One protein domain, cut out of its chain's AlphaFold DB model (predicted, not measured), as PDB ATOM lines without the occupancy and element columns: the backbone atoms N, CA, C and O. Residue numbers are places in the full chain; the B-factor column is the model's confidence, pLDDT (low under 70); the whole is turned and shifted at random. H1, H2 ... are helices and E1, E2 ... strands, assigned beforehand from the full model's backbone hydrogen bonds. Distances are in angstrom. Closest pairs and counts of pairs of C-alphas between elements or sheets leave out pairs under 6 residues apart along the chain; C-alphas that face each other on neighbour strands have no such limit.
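What this domain is: This is residues 128 to 201 of the 325 residues of the protein "Elicitin" of Phytophthora megakarya (UniProt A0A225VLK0). Three helices lie roughly side by side, with H2 between H1 and H3 and running opposite ways to both, and a small two-strand hairpin, E1 and E2, is set beside H1 with E2 as its nearer strand. H2 and H3 form a helical hairpin, while H1 meets H2 over a shorter stretch. The 74 printed residues hold three named helices and two named strands, in the order H1, E1, E2, H2, H3; the sheet has the order E1, E2 and is antiparallel, and the class is mostly helix. The whole is compact, with a radius of gyration of the C-alphas of 11.7 A, and spans 30 by 28 by 16 A.

How they stand to each other: Strands E1, residues 148 to 151, and E2, residues 156 to 159, are antiparallel neighbours at 160 degrees and form a hairpin. N 149 and O 158 are 2.8 A apart and N 158 and O 149 2.9 A apart, both within hydrogen-bond range. Helix H1, residues 128 to 139, has five pairs of C-alphas within 8 A of E2, the closest being those of Ala 139 and Ile 159, 6.8 A apart. With residues 134 to 138 alone, H1 touches helix H2, residues 166 to 178; the closest C-alphas, of Leu 134 and Met 175, are 6.1 A apart. These two helices run opposite ways at a shallow tilt of 16 degrees. H2 also touches helix H3, residues 189 to 201, where the closest C-alphas, of Ala 176 and Arg 190, are 5.2 A apart. H2 and H3 run opposite ways at a shallow tilt of 33 degrees, only just short of steep. H1 and H3 are only just apart, their closest C-alphas being 8.4 A from each other. H3 is apart from E1 and from E2, and E1 is apart from H2. Every O i to N i+4 pair is within hydrogen-bond range in H1; in H2 and in H3 it is 8 of 9.

Where its parts are: E1 begins at C-alpha 148, (12.377, 37.721, 12.422), and E2 ends at C-alpha 159, (8.527, 36.345, 14.607). H1 begins at C-alpha 128, (-3.062, 29.110, 4.128), and measures 16.6 A from first to last C-alpha. H2 measures 18.7 A and H3 18.5 A, the latter ending at C-alpha 201, (-1.639, 43.735, 26.865).

The domain as a whole: The two C-alphas farthest apart are those of Ser 153 and Thr 201, 33.6 A. The printed part has no cut. The link from E1 to E2 is tight, and the other three links are short. The mean pLDDT of the printed part is 83.6; residues 152 to 154 and residue 201 are under 70.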
ATOM      1  N   ALA A 128      -4.452  29.411   3.796       86.38
ATOM      2  CA  ALA A 128      -3.062  29.110   4.128       86.38
ATOM      3  C   ALA A 128      -2.072  30.056   3.417       86.38
ATOM      4  O   ALA A 128      -1.156  30.588   4.043       86.38
ATOM      5  N   SER A 129      -2.283  30.332   2.124       86.06
ATOM      6  CA  SER A 129      -1.467  31.304   1.382       86.06
ATOM      7  C   SER A 129      -1.629  32.734   1.909       86.06
ATOM      8  O   SER A 129      -0.652  33.477   2.019       86.06
ATOM      9  N   THR A 130      -2.852  33.119   2.283       88.56
ATOM     10  CA  THR A 130      -3.145  34.426   2.895       88.56
ATOM     11  C   THR A 130      -2.435  34.576   4.238       88.56
ATOM     12  O   THR A 130      -1.797  35.600   4.482       88.56
ATOM     13  N   THR A 131      -2.460  33.538   5.073       88.12
ATOM     14  CA  THR A 131      -1.712  33.481   6.332       88.12
ATOM     15  C   THR A 131      -0.219  33.700   6.104       88.12
ATOM     16  O   THR A 131       0.373  34.568   6.742       88.12
ATOM     17  N   ALA A 132       0.395  32.987   5.156       87.38
ATOM     18  CA  ALA A 132       1.814  33.171   4.848       87.38
ATOM     19  C   ALA A 132       2.141  34.603   4.387       87.38
ATOM     20  O   ALA A 132       3.138  35.174   4.829       87.38
ATOM     21  N   ASN A 133       1.290  35.208   3.546       87.31
ATOM     22  CA  ASN A 133       1.442  36.603   3.120       87.31
ATOM     23  C   ASN A 133       1.433  37.571   4.307       87.31
ATOM     24  O   ASN A 133       2.308  38.427   4.397       87.31
ATOM     25  N   LEU A 134       0.492  37.404   5.238       89.75
ATOM     26  CA  LEU A 134       0.386  38.246   6.429       89.75
ATOM     27  C   LEU A 134       1.641  38.154   7.312       89.75
ATOM     28  O   LEU A 134       2.164  39.182   7.743       89.75
ATOM     29  N   TYR A 135       2.184  36.948   7.507       88.88
ATOM     30  CA  TYR A 135       3.456  36.762   8.215       88.88
ATOM     31  C   TYR A 135       4.640  37.396   7.478       88.88
ATOM     32  O   TYR A 135       5.489  38.028   8.105       88.88
ATOM     33  N   LEU A 136       4.704  37.264   6.150       86.88
ATOM     34  CA  LEU A 136       5.749  37.891   5.337       86.88
ATOM     35  C   LEU A 136       5.671  39.423   5.383       86.88
ATOM     36  O   LEU A 136       6.707  40.086   5.414       86.88
ATOM     37  N   GLU A 137       4.471  39.999   5.382       89.69
ATOM     38  CA  GLU A 137       4.261  41.441   5.534       89.69
ATOM     39  C   GLU A 137       4.674  41.933   6.924       89.69
ATOM     40  O   GLU A 137       5.397  42.927   7.028       89.69
ATOM     41  N   ALA A 138       4.285  41.214   7.980       85.69
ATOM     42  CA  ALA A 138       4.699  41.522   9.345       85.69
ATOM     43  C   ALA A 138       6.225  41.450   9.498       85.69
ATOM     44  O   ALA A 138       6.834  42.383  10.023       85.69
ATOM     45  N   ALA A 139       6.854  40.402   8.960       84.50
ATOM     46  CA  ALA A 139       8.302  40.221   8.989       84.50
ATOM     47  C   ALA A 139       9.067  41.310   8.218       84.50
ATOM     48  O   ALA A 139      10.151  41.709   8.625       84.50
ATOM     49  N   LYS A 140       8.499  41.843   7.130       89.00
ATOM     50  CA  LYS A 140       9.084  42.969   6.377       89.00
ATOM     51  C   LYS A 140       8.926  44.319   7.078       89.00
ATOM     52  O   LYS A 140       9.490  45.314   6.617       89.00
ATOM     53  N   SER A 141       8.124  44.399   8.139       92.62
ATOM     54  CA  SER A 141       7.957  45.646   8.876       92.62
ATOM     55  C   SER A 141       9.233  45.986   9.647       92.62
ATOM     56  O   SER A 141       9.809  45.142  10.328       92.62
ATOM     57  N   ALA A 142       9.652  47.253   9.599       91.38
ATOM     58  CA  ALA A 142      10.848  47.706  10.316       91.38
ATOM     59  C   ALA A 142      10.748  47.511  11.841       91.38
ATOM     60  O   ALA A 142      11.765  47.390  12.512       91.38
ATOM     61  N   ALA A 143       9.525  47.472  12.380       89.88
ATOM     62  CA  ALA A 143       9.282  47.215  13.792       89.88
ATOM     63  C   ALA A 143       9.607  45.765  14.180       89.88
ATOM     64  O   ALA A 143      10.114  45.535  15.274       89.88
ATOM     65  N   CYS A 144       9.319  44.799  13.298       85.69
ATOM     66  CA  CYS A 144       9.522  43.381  13.579       85.69
ATOM     67  C   CYS A 144      10.832  42.803  13.046       85.69
ATOM     68  O   CYS A 144      11.230  41.751  13.531       85.69
ATOM     69  N   ASP A 145      11.511  43.481  12.115       85.25
ATOM     70  CA  ASP A 145      12.774  43.044  11.494       85.25
ATOM     71  C   ASP A 145      13.812  42.463  12.485       85.25
ATOM     72  O   ASP A 145      14.310  41.366  12.225       85.25
ATOM     73  N   PRO A 146      14.067  43.062  13.673       82.94
ATOM     74  CA  PRO A 146      15.030  42.513  14.637       82.94
ATOM     75  C   PRO A 146      14.626  41.167  15.262       82.94
ATOM     76  O   PRO A 146      15.446  40.525  15.916       82.94
ATOM     77  N   TYR A 147      13.363  40.767  15.110       80.50
ATOM     78  CA  TYR A 147      12.745  39.606  15.755       80.50
ATOM     79  C   TYR A 147      12.386  38.495  14.762       80.50
ATOM     80  O   TYR A 147      11.818  37.473  15.158       80.50
ATOM     81  N   VAL A 148      12.677  38.691  13.475       79.94
ATOM     82  CA  VAL A 148      12.377  37.721  12.422       79.94
ATOM     83  C   VAL A 148      13.450  36.645  12.373       79.94
ATOM     84  O   VAL A 148      14.645  36.927  12.305       79.94
ATOM     85  N   MET A 149      13.004  35.398  12.303       79.06
ATOM     86  CA  MET A 149      13.827  34.246  11.969       79.06
ATOM     87  C   MET A 149      13.270  33.586  10.712       79.06
ATOM     88  O   MET A 149      12.074  33.302  10.617       79.06
ATOM     89  N   LEU A 150      14.156  33.342   9.749       77.56
ATOM     90  CA  LEU A 150      13.842  32.644   8.509       77.56
ATOM     91  C   LEU A 150      14.555  31.299   8.509       77.56
ATOM     92  O   LEU A 150      15.786  31.242   8.546       77.56
ATOM     93  N   ASP A 151      13.788  30.223   8.422       76.75
ATOM     94  CA  ASP A 151      14.339  28.900   8.169       76.75
ATOM     95  C   ASP A 151      14.284  28.616   6.666       76.75
ATOM     96  O   ASP A 151      13.232  28.316   6.106       76.75
ATOM     97  N   GLY A 152      15.436  28.701   6.001       68.12
ATOM     98  CA  GLY A 152      15.545  28.442   4.566       68.12
ATOM     99  C   GLY A 152      15.282  26.986   4.161       68.12
ATOM    100  O   GLY A 152      15.044  26.734   2.983       68.12
ATOM    101  N   SER A 153      15.314  26.034   5.101       67.31
ATOM    102  CA  SER A 153      15.055  24.616   4.822       67.31
ATOM    103  C   SER A 153      13.561  24.289   4.817       67.31
ATOM    104  O   SER A 153      13.089  23.566   3.940       67.31
ATOM    105  N   THR A 154      12.805  24.870   5.749       64.62
ATOM    106  CA  THR A 154      11.345  24.703   5.842       64.62
ATOM    107  C   THR A 154      10.569  25.833   5.167       64.62
ATOM    108  O   THR A 154       9.348  25.744   5.037       64.62
ATOM    109  N   LEU A 155      11.276  26.871   4.706       74.56
ATOM    110  CA  LEU A 155      10.733  28.122   4.169       74.56
ATOM    111  C   LEU A 155       9.849  28.866   5.181       74.56
ATOM    112  O   LEU A 155       9.007  29.675   4.800       74.56
ATOM    113  N   THR A 156      10.036  28.587   6.471       76.06
ATOM    114  CA  THR A 156       9.193  29.104   7.549       76.06
ATOM    115  C   THR A 156       9.653  30.488   7.985       76.06
ATOM    116  O   THR A 156      10.852  30.741   8.129       76.06
ATOM    117  N   VAL A 157       8.684  31.368   8.242       78.81
ATOM    118  CA  VAL A 157       8.901  32.669   8.878       78.81
ATOM    119  C   VAL A 157       8.377  32.619  10.306       78.81
ATOM    120  O   VAL A 157       7.191  32.369  10.523       78.81
ATOM    121  N   SER A 158       9.247  32.913  11.266       79.06
ATOM    122  CA  SER A 158       8.903  33.027  12.684       79.06
ATOM    123  C   SER A 158       9.217  34.436  13.182       79.06
ATOM    124  O   SER A 158      10.248  35.000  12.822       79.06
ATOM    125  N   ILE A 159       8.345  35.009  14.015       80.06
ATOM    126  CA  ILE A 159       8.527  36.345  14.607       80.06
ATOM    127  C   ILE A 159       8.525  36.198  16.130       80.06
ATOM    128  O   ILE A 159       7.487  35.916  16.727       80.06
ATOM    129  N   TYR A 160       9.686  36.390  16.757       81.56
ATOM    130  CA  TYR A 160       9.896  36.239  18.201       81.56
ATOM    131  C   TYR A 160       9.959  37.603  18.889       81.56
ATOM    132  O   TYR A 160      11.015  38.052  19.334       81.56
ATOM    133  N   THR A 161       8.826  38.302  18.933       78.12
ATOM    134  CA  THR A 161       8.759  39.640  19.533       78.12
ATOM    135  C   THR A 161       8.618  39.567  21.059       78.12
ATOM    136  O   THR A 161       7.683  38.925  21.535       78.12
ATOM    137  N   PRO A 162       9.476  40.242  21.848       78.94
ATOM    138  CA  PRO A 162       9.229  40.430  23.276       78.94
ATOM    139  C   PRO A 162       8.093  41.444  23.494       78.94
ATOM    140  O   PRO A 162       7.873  42.319  22.649       78.94
ATOM    141  N   CYS A 163       7.402  41.397  24.637       81.38
ATOM    142  CA  CYS A 163       6.346  42.368  24.958       81.38
ATOM    143  C   CYS A 163       6.887  43.799  25.114       81.38
ATOM    144  O   CYS A 163       6.160  44.767  24.881       81.38
ATOM    145  N   SER A 164       8.170  43.952  25.457       80.75
ATOM    146  CA  SER A 164       8.855  45.254  25.459       80.75
ATOM    147  C   SER A 164       8.936  45.917  24.072       80.75
ATOM    148  O   SER A 164       9.007  47.145  23.983       80.75
ATOM    149  N   ALA A 165       8.853  45.144  22.982       83.56
ATOM    150  CA  ALA A 165       8.859  45.639  21.608       83.56
ATOM    151  C   ALA A 165       7.454  46.066  21.152       83.56
ATOM    152  O   ALA A 165       6.874  45.502  20.222       83.56
ATOM    153  N   ALA A 166       6.900  47.089  21.808       87.19
ATOM    154  CA  ALA A 166       5.509  47.517  21.637       87.19
ATOM    155  C   ALA A 166       5.097  47.774  20.171       87.19
ATOM    156  O   ALA A 166       3.957  47.506  19.791       87.19
ATOM    157  N   GLU A 167       6.013  48.274  19.334       90.94
ATOM    158  CA  GLU A 167       5.740  48.502  17.911       90.94
ATOM    159  C   GLU A 167       5.558  47.190  17.136       90.94
ATOM    160  O   GLU A 167       4.616  47.089  16.347       90.94
ATOM    161  N   CYS A 168       6.388  46.169  17.383       88.00
ATOM    162  CA  CYS A 168       6.218  44.864  16.742       88.00
ATOM    163  C   CYS A 168       5.010  44.110  17.308       88.00
ATOM    164  O   CYS A 168       4.247  43.531  16.542       88.00
ATOM    165  N   VAL A 169       4.746  44.203  18.616       88.38
ATOM    166  CA  VAL A 169       3.521  43.647  19.219       88.38
ATOM    167  C   VAL A 169       2.266  44.215  18.543       88.38
ATOM    168  O   VAL A 169       1.354  43.461  18.219       88.38
ATOM    169  N   ASN A 170       2.237  45.517  18.235       91.25
ATOM    170  CA  ASN A 170       1.130  46.146  17.503       91.25
ATOM    171  C   ASN A 170       1.002  45.619  16.059       91.25
ATOM    172  O   ASN A 170      -0.107  45.418  15.561       91.25
ATOM    173  N   VAL A 171       2.127  45.373  15.376       93.56
ATOM    174  CA  VAL A 171       2.126  44.720  14.056       93.56
ATOM    175  C   VAL A 171       1.547  43.307  14.158       93.56
ATOM    176  O   VAL A 171       0.657  42.970  13.377       93.56
ATOM    177  N   MET A 172       1.984  42.517  15.141       90.25
ATOM    178  CA  MET A 172       1.492  41.156  15.373       90.25
ATOM    179  C   MET A 172       0.002  41.132  15.730       90.25
ATOM    180  O   MET A 172      -0.724  40.289  15.214       90.25
ATOM    181  N   GLU A 173      -0.489  42.085  16.526       91.00
ATOM    182  CA  GLU A 173      -1.916  42.233  16.847       91.00
ATOM    183  C   GLU A 173      -2.760  42.488  15.589       91.00
ATOM    184  O   GLU A 173      -3.758  41.810  15.331       91.00
ATOM    185  N   LYS A 174      -2.332  43.444  14.756       93.25
ATOM    186  CA  LYS A 174      -3.003  43.757  13.486       93.25
ATOM    187  C   LYS A 174      -2.973  42.585  12.519       93.25
ATOM    188  O   LYS A 174      -3.959  42.362  11.817       93.25
ATOM    189  N   MET A 175      -1.853  41.871  12.451       93.56
ATOM    190  CA  MET A 175      -1.722  40.660  11.647       93.56
ATOM    191  C   MET A 175      -2.712  39.598  12.133       93.56
ATOM    192  O   MET A 175      -3.485  39.082  11.332       93.56
ATOM    193  N   ALA A 176      -2.762  39.342  13.444       89.88
ATOM    194  CA  ALA A 176      -3.643  38.350  14.053       89.88
ATOM    195  C   ALA A 176      -5.122  38.607  13.745       89.88
ATOM    196  O   ALA A 176      -5.856  37.691  13.397       89.88
ATOM    197  N   HIS A 177      -5.564  39.866  13.788       91.06
ATOM    198  CA  HIS A 177      -6.940  40.223  13.429       91.06
ATOM    199  C   HIS A 177      -7.300  39.985  11.957       91.06
ATOM    200  O   HIS A 177      -8.488  39.921  11.637       91.06
ATOM    201  N   GLN A 178      -6.306  39.873  11.076       92.50
ATOM    202  CA  GLN A 178      -6.484  39.603   9.649       92.50
ATOM    203  C   GLN A 178      -6.318  38.121   9.300       92.50
ATOM    204  O   GLN A 178      -6.701  37.725   8.199       92.50
ATOM    205  N   LEU A 179      -5.763  37.309  10.207       87.31
ATOM    206  CA  LEU A 179      -5.633  35.873   9.992       87.31
ATOM    207  C   LEU A 179      -7.025  35.222   9.865       87.31
ATOM    208  O   LEU A 179      -7.960  35.630  10.563       87.31
ATOM    209  N   PRO A 180      -7.174  34.218   8.985       88.75
ATOM    210  CA  PRO A 180      -8.400  33.440   8.886       88.75
ATOM    211  C   PRO A 180      -8.631  32.617  10.160       88.75
ATOM    212  O   PRO A 180      -7.692  32.216  10.846       88.75
ATOM    213  N   ASP A 181      -9.902  32.372  10.472       88.00
ATOM    214  CA  ASP A 181     -10.328  31.587  11.632       88.00
ATOM    215  C   ASP A 181     -10.496  30.115  11.237       88.00
ATOM    216  O   ASP A 181     -11.608  29.624  11.041       88.00
ATOM    217  N   CYS A 182      -9.369  29.447  11.008       85.25
ATOM    218  CA  CYS A 182      -9.314  28.078  10.510       85.25
ATOM    219  C   CYS A 182      -8.124  27.319  11.108       85.25
ATOM    220  O   CYS A 182      -7.184  27.913  11.642       85.25
ATOM    221  N   TYR A 183      -8.162  25.992  11.009       82.62
ATOM    222  CA  TYR A 183      -7.119  25.116  11.538       82.62
ATOM    223  C   TYR A 183      -6.119  24.711  10.454       82.62
ATOM    224  O   TYR A 183      -6.499  24.367   9.341       82.62
ATOM    225  N   THR A 184      -4.829  24.739  10.773       74.38
ATOM    226  CA  THR A 184      -3.768  24.117   9.971       74.38
ATOM    227  C   THR A 184      -2.983  23.184  10.877       74.38
ATOM    228  O   THR A 184      -2.477  23.618  11.908       74.38
ATOM    229  N   ASP A 185      -2.914  21.902  10.520       73.62
ATOM    230  CA  ASP A 185      -2.254  20.861  11.329       73.62
ATOM    231  C   ASP A 185      -2.749  20.829  12.795       73.62
ATOM    232  O   ASP A 185      -2.013  20.600  13.752       73.62
ATOM    233  N   GLY A 186      -4.045  21.100  12.988       73.25
ATOM    234  CA  GLY A 186      -4.680  21.112  14.306       73.25
ATOM    235  C   GLY A 186      -4.438  22.358  15.163       73.25
ATOM    236  O   GLY A 186      -4.932  22.380  16.291       73.25
ATOM    237  N   ALA A 187      -3.766  23.393  14.648       78.38
ATOM    238  CA  ALA A 187      -3.595  24.685  15.314       78.38
ATOM    239  C   ALA A 187      -4.389  25.797  14.611       78.38
ATOM    240  O   ALA A 187      -4.433  25.849  13.381       78.38
ATOM    241  N   ASN A 188      -5.005  26.695  15.385       82.06
ATOM    242  CA  ASN A 188      -5.640  27.904  14.863       82.06
ATOM    243  C   ASN A 188      -4.679  29.077  15.075       82.06
ATOM    244  O   ASN A 188      -4.591  29.639  16.165       82.06
ATOM    245  N   LEU A 189      -3.957  29.442  14.015       85.62
ATOM    246  CA  LEU A 189      -2.907  30.462  14.086       85.62
ATOM    247  C   LEU A 189      -3.444  31.836  14.498       85.62
ATOM    248  O   LEU A 189      -2.734  32.598  15.152       85.62
ATOM    249  N   ARG A 190      -4.690  32.166  14.145       86.31
ATOM    250  CA  ARG A 190      -5.328  33.409  14.587       86.31
ATOM    251  C   ARG A 190      -5.467  33.426  16.103       86.31
ATOM    252  O   ARG A 190      -5.042  34.393  16.737       86.31
ATOM    253  N   ASP A 191      -6.044  32.370  16.665       83.69
ATOM    254  CA  ASP A 191      -6.244  32.247  18.108       83.69
ATOM    255  C   ASP A 191      -4.912  32.183  18.855       83.69
ATOM    256  O   ASP A 191      -4.753  32.869  19.864       83.69
ATOM    257  N   ASP A 192      -3.934  31.442  18.331       84.38
ATOM    258  CA  ASP A 192      -2.601  31.324  18.923       84.38
ATOM    259  C   ASP A 192      -1.904  32.689  19.002       84.38
ATOM    260  O   ASP A 192      -1.442  33.092  20.073       84.38
ATOM    261  N   VAL A 193      -1.884  33.456  17.902       85.19
ATOM    262  CA  VAL A 193      -1.247  34.783  17.888       85.19
ATOM    263  C   VAL A 193      -2.018  35.774  18.763       85.19
ATOM    264  O   VAL A 193      -1.393  36.524  19.516       85.19
ATOM    265  N   LEU A 194      -3.357  35.778  18.725       85.12
ATOM    266  CA  LEU A 194      -4.166  36.630  19.607       85.12
ATOM    267  C   LEU A 194      -3.914  36.303  21.081       85.12
ATOM    268  O   LEU A 194      -3.783  37.217  21.900       85.12
ATOM    269  N   HIS A 195      -3.804  35.019  21.423       81.62
ATOM    270  CA  HIS A 195      -3.485  34.585  22.775       81.62
ATOM    271  C   HIS A 195      -2.096  35.081  23.198       81.62
ATOM    272  O   HIS A 195      -1.975  35.714  24.251       81.62
ATOM    273  N   SER A 196      -1.074  34.896  22.357       79.94
ATOM    274  CA  SER A 196       0.283  35.395  22.614       79.94
ATOM    275  C   SER A 196       0.322  36.915  22.794       79.94
ATOM    276  O   SER A 196       0.879  37.397  23.778       79.94
ATOM    277  N   VAL A 197      -0.324  37.691  21.922       83.19
ATOM    278  CA  VAL A 197      -0.358  39.163  22.024       83.19
ATOM    279  C   VAL A 197      -1.151  39.634  23.251       83.19
ATOM    280  O   VAL A 197      -0.781  40.620  23.892       83.19
ATOM    281  N   SER A 198      -2.214  38.920  23.639       79.62
ATOM    282  CA  SER A 198      -3.002  39.260  24.832       79.62
ATOM    283  C   SER A 198      -2.188  39.174  26.128       79.62
ATOM    284  O   SER A 198      -2.412  39.959  27.055       79.62
ATOM    285  N   SER A 199      -1.186  38.287  26.169       78.31
ATOM    286  CA  SER A 199      -0.263  38.176  27.304       78.31
ATOM    287  C   SER A 199       0.592  39.436  27.501       78.31
ATOM    288  O   SER A 199       0.976  39.741  28.628       78.31
ATOM    289  N   CYS A 200       0.800  40.224  26.441       78.06
ATOM    290  CA  CYS A 200       1.518  41.495  26.492       78.06
ATOM    291  C   CYS A 200       0.630  42.699  26.864       78.06
ATOM    292  O   CYS A 200       1.158  43.743  27.246       78.06
ATOM    293  N   THR A 201      -0.702  42.592  26.742       69.25
ATOM    294  CA  THR A 201      -1.639  43.735  26.865       69.25
ATOM    295  C   THR A 201      -2.597  43.654  28.057       69.25
ATOM    296  O   THR A 201      -3.204  44.663  28.429       69.25
TER     297      THR A 201